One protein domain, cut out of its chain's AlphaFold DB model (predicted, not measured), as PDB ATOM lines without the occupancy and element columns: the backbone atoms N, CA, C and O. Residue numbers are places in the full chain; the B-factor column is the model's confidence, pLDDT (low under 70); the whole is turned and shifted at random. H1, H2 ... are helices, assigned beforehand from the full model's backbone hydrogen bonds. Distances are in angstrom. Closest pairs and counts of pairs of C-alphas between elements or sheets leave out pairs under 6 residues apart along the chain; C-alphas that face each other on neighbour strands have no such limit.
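Overview. This is residues 536 to 586 of the 649 residues of an uncharacterized protein of Capitella teleta (UniProt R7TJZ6). A loop-built model with little regular structure: from Pro 536 the printed part passes into one short helix, H1, then winds through a wide looping stretch, residues 552 to 577, and ends in a second short helix, H2, of which residues 581 to 584 stick out together with 585 and 586. The 51 printed residues hold two named helices, in the order H1, H2, and no named strand. The class is all helix, though only 14 residues are in named elements. The whole is loose, with a radius of gyration of the C-alphas of 12.9 A and spans of 41 by 27 by 18 A.

Arrangement. H1, residues 545 to 551, and H2, residues 578 to 584, are apart. In H1 and H2 every O i to N i+4 pair is within hydrogen-bond range.

Along the chain. H1 begins at C-alpha 545 (41.342, -25.064, 44.441). H2 ends at C-alpha 584 (20.781, -8.174, 39.686). Each measures 9.8 A from first to last C-alpha.

Size, cuts and confidence. The two C-alphas farthest apart, those of Asp 539 and Arg 586, are 41.0 A apart. The link from H1 to H2 is long, 26 residues. The printed part has no cut, and no printed residue is under 70 in pLDDT.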
ATOM      1  N   PRO A 536      43.137 -23.911  27.566       94.19
ATOM      2  CA  PRO A 536      43.180 -25.357  27.791       94.19
ATOM      3  C   PRO A 536      43.368 -25.685  29.276       94.19
ATOM      4  O   PRO A 536      44.177 -25.062  29.962       94.19
ATOM      5  N   LEU A 537      42.648 -26.694  29.772       94.50
ATOM      6  CA  LEU A 537      42.834 -27.209  31.127       94.50
ATOM      7  C   LEU A 537      44.182 -27.950  31.252       94.50
ATOM      8  O   LEU A 537      44.471 -28.815  30.415       94.50
ATOM      9  N   PRO A 538      44.987 -27.682  32.299       91.56
ATOM     10  CA  PRO A 538      46.237 -28.401  32.527       91.56
ATOM     11  C   PRO A 538      45.971 -29.903  32.704       91.56
ATOM     12  O   PRO A 538      44.990 -30.315  33.326       91.56
ATOM     13  N   ASP A 539      46.826 -30.737  32.106       90.75
ATOM     14  CA  ASP A 539      46.724 -32.206  32.084       90.75
ATOM     15  C   ASP A 539      45.367 -32.796  31.624       90.75
ATOM     16  O   ASP A 539      45.116 -33.984  31.833       90.75
ATOM     17  N   SER A 540      44.473 -32.008  31.008       85.88
ATOM     18  CA  SER A 540      43.053 -32.375  30.808       85.88
ATOM     19  C   SER A 540      42.315 -32.755  32.108       85.88
ATOM     20  O   SER A 540      41.382 -33.562  32.093       85.88
ATOM     21  N   LYS A 541      42.729 -32.189  33.248       90.06
ATOM     22  CA  LYS A 541      42.085 -32.350  34.561       90.06
ATOM     23  C   LYS A 541      41.256 -31.110  34.892       90.06
ATOM     24  O   LYS A 541      41.456 -30.045  34.320       90.06
ATOM     25  N   PHE A 542      40.346 -31.220  35.855       92.62
ATOM     26  CA  PHE A 542      39.819 -30.019  36.505       92.62
ATOM     27  C   PHE A 542      40.949 -29.331  37.283       92.62
ATOM     28  O   PHE A 542      41.733 -30.023  37.935       92.62
ATOM     29  N   LEU A 543      40.998 -27.997  37.216       92.88
ATOM     30  CA  LEU A 543      41.847 -27.158  38.069       92.88
ATOM     31  C   LEU A 543      41.601 -27.510  39.541       92.88
ATOM     32  O   LEU A 543      40.445 -27.744  39.922       92.88
ATOM     33  N   ASP A 544      42.649 -27.519  40.363       95.50
ATOM     34  CA  ASP A 544      42.453 -27.630  41.807       95.50
ATOM     35  C   ASP A 544      42.048 -26.281  42.441       95.50
ATOM     36  O   ASP A 544      41.847 -25.269  41.762       95.50
ATOM     37  N   MET A 545      41.810 -26.273  43.755       94.88
ATOM     38  CA  MET A 545      41.342 -25.064  44.441       94.88
ATOM     39  C   MET A 545      42.426 -23.980  44.507       94.88
ATOM     40  O   MET A 545      42.100 -22.796  44.442       94.88
ATOM     41  N   ASP A 546      43.695 -24.369  44.618       95.25
ATOM     42  CA  ASP A 546      44.815 -23.439  44.702       95.25
ATOM     43  C   ASP A 546      45.153 -22.886  43.308       95.25
ATOM     44  O   ASP A 546      45.369 -21.681  43.182       95.25
ATOM     45  N   ASP A 547      45.064 -23.702  42.248       94.38
ATOM     46  CA  ASP A 547      45.078 -23.248  40.846       94.38
ATOM     47  C   ASP A 547      44.025 -22.156  40.600       94.38
ATOM     48  O   ASP A 547      44.347 -21.069  40.117       94.38
ATOM     49  N   VAL A 548      42.761 -22.418  40.960       95.56
ATOM     50  CA  VAL A 548      41.650 -21.464  40.777       95.56
ATOM     51  C   VAL A 548      41.874 -20.187  41.590       95.56
ATOM     52  O   VAL A 548      41.635 -19.089  41.090       95.56
ATOM     53  N   ILE A 549      42.353 -20.301  42.831       95.06
ATOM     54  CA  ILE A 549      42.636 -19.146  43.690       95.06
ATOM     55  C   ILE A 549      43.814 -18.320  43.161       95.06
ATOM     56  O   ILE A 549      43.776 -17.097  43.265       95.06
ATOM     57  N   ASN A 550      44.855 -18.948  42.615       94.50
ATOM     58  CA  ASN A 550      46.017 -18.244  42.068       94.50
ATOM     59  C   ASN A 550      45.692 -17.594  40.720       94.50
ATOM     60  O   ASN A 550      46.041 -16.438  40.507       94.50
ATOM     61  N   MET A 551      44.932 -18.282  39.867       94.56
ATOM     62  CA  MET A 551      44.389 -17.736  38.623       94.56
ATOM     63  C   MET A 551      43.531 -16.492  38.879       94.56
ATOM     64  O   MET A 551      43.763 -15.460  38.263       94.56
ATOM     65  N   LEU A 552      42.597 -16.543  39.836       94.12
ATOM     66  CA  LEU A 552      41.734 -15.407  40.203       94.12
ATOM     67  C   LEU A 552      42.456 -14.265  40.955       94.12
ATOM     68  O   LEU A 552      41.805 -13.290  41.329       94.12
ATOM     69  N   LYS A 553      43.771 -14.379  41.189       95.38
ATOM     70  CA  LYS A 553      44.643 -13.318  41.728       95.38
ATOM     71  C   LYS A 553      45.575 -12.707  40.678       95.38
ATOM     72  O   LYS A 553      46.295 -11.776  41.017       95.38
ATOM     73  N   ASP A 554      45.624 -13.240  39.459       94.81
ATOM     74  CA  ASP A 554      46.481 -12.693  38.411       94.81
ATOM     75  C   ASP A 554      45.840 -11.428  37.817       94.81
ATOM     76  O   ASP A 554      44.794 -11.491  37.174       94.81
ATOM     77  N   ASP A 555      46.473 -10.270  38.014       94.06
ATOM     78  CA  ASP A 555      46.018  -8.990  37.449       94.06
ATOM     79  C   ASP A 555      46.035  -8.975  35.901       94.06
ATOM     80  O   ASP A 555      45.412  -8.113  35.282       94.06
ATOM     81  N   ASN A 556      46.720  -9.935  35.262       93.56
ATOM     82  CA  ASN A 556      46.793 -10.094  33.803       93.56
ATOM     83  C   ASN A 556      45.667 -10.982  33.228       93.56
ATOM     84  O   ASN A 556      45.619 -11.227  32.019       93.56
ATOM     85  N   LEU A 557      44.771 -11.498  34.076       92.38
ATOM     86  CA  LEU A 557      43.738 -12.466  33.712       92.38
ATOM     87  C   LEU A 557      42.657 -11.855  32.801       92.38
ATOM     88  O   LEU A 557      41.795 -11.091  33.241       92.38
ATOM     89  N   VAL A 558      42.657 -12.241  31.522       94.12
ATOM     90  CA  VAL A 558      41.681 -11.764  30.527       94.12
ATOM     91  C   VAL A 558      40.302 -12.387  30.777       94.12
ATOM     92  O   VAL A 558      39.986 -13.476  30.300       94.12
ATOM     93  N   ALA A 559      39.461 -11.680  31.532       94.56
ATOM     94  CA  ALA A 559      38.076 -12.074  31.769       94.56
ATOM     95  C   ALA A 559      37.157 -11.689  30.592       94.56
ATOM     96  O   ALA A 559      37.161 -10.545  30.134       94.56
ATOM     97  N   VAL A 560      36.315 -12.621  30.135       93.19
ATOM     98  CA  VAL A 560      35.303 -12.375  29.091       93.19
ATOM     99  C   VAL A 560      33.999 -11.808  29.662       93.19
ATOM    100  O   VAL A 560      33.612 -12.108  30.789       93.19
ATOM    101  N   ASP A 561      33.271 -11.013  28.874       90.31
ATOM    102  CA  ASP A 561      31.990 -10.396  29.266       90.31
ATOM    103  C   ASP A 561      30.813 -11.393  29.322       90.31
ATOM    104  O   ASP A 561      29.763 -11.125  29.917       90.31
ATOM    105  N   ARG A 562      30.982 -12.544  28.664       88.69
ATOM    106  CA  ARG A 562      29.973 -13.580  28.440       88.69
ATOM    107  C   ARG A 562      30.625 -14.955  28.349       88.69
ATOM    108  O   ARG A 562      31.779 -15.084  27.962       88.69
ATOM    109  N   ILE A 563      29.854 -15.995  28.649       90.56
ATOM    110  CA  ILE A 563      30.282 -17.386  28.459       90.56
ATOM    111  C   ILE A 563      30.525 -17.636  26.949       90.56
ATOM    112  O   ILE A 563      29.618 -17.340  26.161       90.56
ATOM    113  N   PRO A 564      31.693 -18.172  26.532       91.06
ATOM    114  CA  PRO A 564      31.965 -18.530  25.134       91.06
ATOM    115  C   PRO A 564      30.987 -19.590  24.594       91.06
ATOM    116  O   PRO A 564      30.398 -20.347  25.372       91.06
ATOM    117  N   ARG A 565      30.802 -19.646  23.267       89.25
ATOM    118  CA  ARG A 565      29.786 -20.485  22.594       89.25
ATOM    119  C   ARG A 565      30.415 -21.612  21.782       89.25
ATOM    120  O   ARG A 565      31.457 -21.423  21.176       89.25
ATOM    121  N   GLY A 566      29.750 -22.754  21.685       89.31
ATOM    122  CA  GLY A 566      30.254 -23.943  20.998       89.31
ATOM    123  C   GLY A 566      30.881 -24.953  21.961       89.31
ATOM    124  O   GLY A 566      30.457 -25.064  23.111       89.31
ATOM    125  N   ASP A 567      31.854 -25.730  21.479       86.25
ATOM    126  CA  ASP A 567      32.483 -26.798  22.266       86.25
ATOM    127  C   ASP A 567      33.359 -26.228  23.399       86.25
ATOM    128  O   ASP A 567      34.074 -25.239  23.229       86.25
ATOM    129  N   LYS A 568      33.270 -26.868  24.569       90.88
ATOM    130  CA  LYS A 568      33.937 -26.505  25.831       90.88
ATOM    131  C   LYS A 568      34.710 -27.707  26.403       90.88
ATOM    132  O   LYS A 568      34.934 -27.800  27.609       90.88
ATOM    133  N   SER A 569      35.092 -28.653  25.544       90.19
ATOM    134  CA  SER A 569      35.858 -29.847  25.906       90.19
ATOM    135  C   SER A 569      37.277 -29.495  26.369       90.19
ATOM    136  O   SER A 569      38.057 -28.914  25.620       90.19
ATOM    137  N   ASN A 570      37.622 -29.890  27.599       92.44
ATOM    138  CA  ASN A 570      38.945 -29.731  28.223       92.44
ATOM    139  C   ASN A 570      39.492 -28.285  28.267       92.44
ATOM    140  O   ASN A 570      40.699 -28.067  28.175       92.44
ATOM    141  N   VAL A 571      38.610 -27.297  28.445       94.38
ATOM    142  CA  VAL A 571      38.943 -25.862  28.496       94.38
ATOM    143  C   VAL A 571      38.249 -25.151  29.660       94.38
ATOM    144  O   VAL A 571      37.241 -25.624  30.185       94.38
ATOM    145  N   TYR A 572      38.773 -23.987  30.035       94.56
ATOM    146  CA  TYR A 572      38.166 -23.042  30.966       94.56
ATOM    147  C   TYR A 572      38.131 -21.624  30.372       94.56
ATOM    148  O   TYR A 572      38.855 -21.301  29.432       94.56
ATOM    149  N   ALA A 573      37.287 -20.767  30.942       94.81
ATOM    150  CA  ALA A 573      37.297 -19.322  30.733       94.81
ATOM    151  C   ALA A 573      36.940 -18.637  32.051       94.81
ATOM    152  O   ALA A 573      36.145 -19.168  32.832       94.81
ATOM    153  N   VAL A 574      37.492 -17.448  32.282       94.88
ATOM    154  CA  VAL A 574      37.114 -16.598  33.416       94.88
ATOM    155  C   VAL A 574      36.166 -15.519  32.908       94.88
ATOM    156  O   VAL A 574      36.419 -14.914  31.873       94.88
ATOM    157  N   VAL A 575      35.045 -15.308  33.598       93.50
ATOM    158  CA  VAL A 575      33.946 -14.454  33.116       93.50
ATOM    159  C   VAL A 575      33.717 -13.306  34.095       93.50
ATOM    160  O   VAL A 575      33.483 -13.554  35.280       93.50
ATOM    161  N   ASP A 576      33.733 -12.057  33.622       93.44
ATOM    162  CA  ASP A 576      33.434 -10.900  34.469       93.44
ATOM    163  C   ASP A 576      31.955 -10.906  34.884       93.44
ATOM    164  O   ASP A 576      31.028 -10.743  34.085       93.44
ATOM    165  N   PHE A 577      31.721 -11.070  36.186       92.56
ATOM    166  CA  PHE A 577      30.379 -11.076  36.750       92.56
ATOM    167  C   PHE A 577      29.826  -9.669  37.044       92.56
ATOM    168  O   PHE A 577      28.639  -9.543  37.356       92.56
ATOM    169  N   LYS A 578      30.627  -8.597  36.944       93.94
ATOM    170  CA  LYS A 578      30.242  -7.214  37.292       93.94
ATOM    171  C   LYS A 578      28.944  -6.781  36.608       93.94
ATOM    172  O   LYS A 578      27.998  -6.393  37.292       93.94
ATOM    173  N   ASN A 579      28.835  -6.985  35.295       90.88
ATOM    174  CA  ASN A 579      27.621  -6.678  34.526       90.88
ATOM    175  C   ASN A 579      26.373  -7.437  35.025       90.88
ATOM    176  O   ASN A 579      25.268  -6.891  35.020       90.88
ATOM    177  N   ASN A 580      26.518  -8.681  35.496       89.75
ATOM    178  CA  ASN A 580      25.405  -9.452  36.060       89.75
ATOM    179  C   ASN A 580      25.071  -9.059  37.500       89.75
ATOM    180  O   ASN A 580      23.892  -9.033  37.854       89.75
ATOM    181  N   ARG A 581      26.070  -8.710  38.317       91.31
ATOM    182  CA  ARG A 581      25.860  -8.135  39.652       91.31
ATOM    183  C   ARG A 581      25.062  -6.836  39.552       91.31
ATOM    184  O   ARG A 581      24.044  -6.694  40.223       91.31
ATOM    185  N   ASP A 582      25.455  -5.948  38.649       93.44
ATOM    186  CA  ASP A 582      24.831  -4.634  38.498       93.44
ATOM    187  C   ASP A 582      23.426  -4.732  37.867       93.44
ATOM    188  O   ASP A 582      22.539  -3.945  38.200       93.44
ATOM    189  N   ARG A 583      23.166  -5.752  37.032       91.19
ATOM    190  CA  ARG A 583      21.805  -6.111  36.584       91.19
ATOM    191  C   ARG A 583      20.945  -6.679  37.712       91.19
ATOM    192  O   ARG A 583      19.810  -6.233  37.861       91.19
ATOM    193  N   LYS A 584      21.480  -7.594  38.527       89.88
ATOM    194  CA  LYS A 584      20.781  -8.174  39.686       89.88
ATOM    195  C   LYS A 584      20.408  -7.103  40.718       89.88
ATOM    196  O   LYS A 584      19.296  -7.130  41.231       89.88
ATOM    197  N   ASN A 585      21.287  -6.126  40.948       91.69
ATOM    198  CA  ASN A 585      21.031  -4.960  41.804       91.69
ATOM    199  C   ASN A 585      19.927  -4.025  41.260       91.69
ATOM    200  O   ASN A 585      19.437  -3.172  41.989       91.69
ATOM    201  N   ARG A 586      19.538  -4.175  39.986       95.25
ATOM    202  CA  ARG A 586      18.423  -3.472  39.325       95.25
ATOM    203  C   ARG A 586      17.242  -4.412  39.034       95.25
ATOM    204  O   ARG A 586      16.477  -4.153  38.109       95.25
TER     205      ARG A 586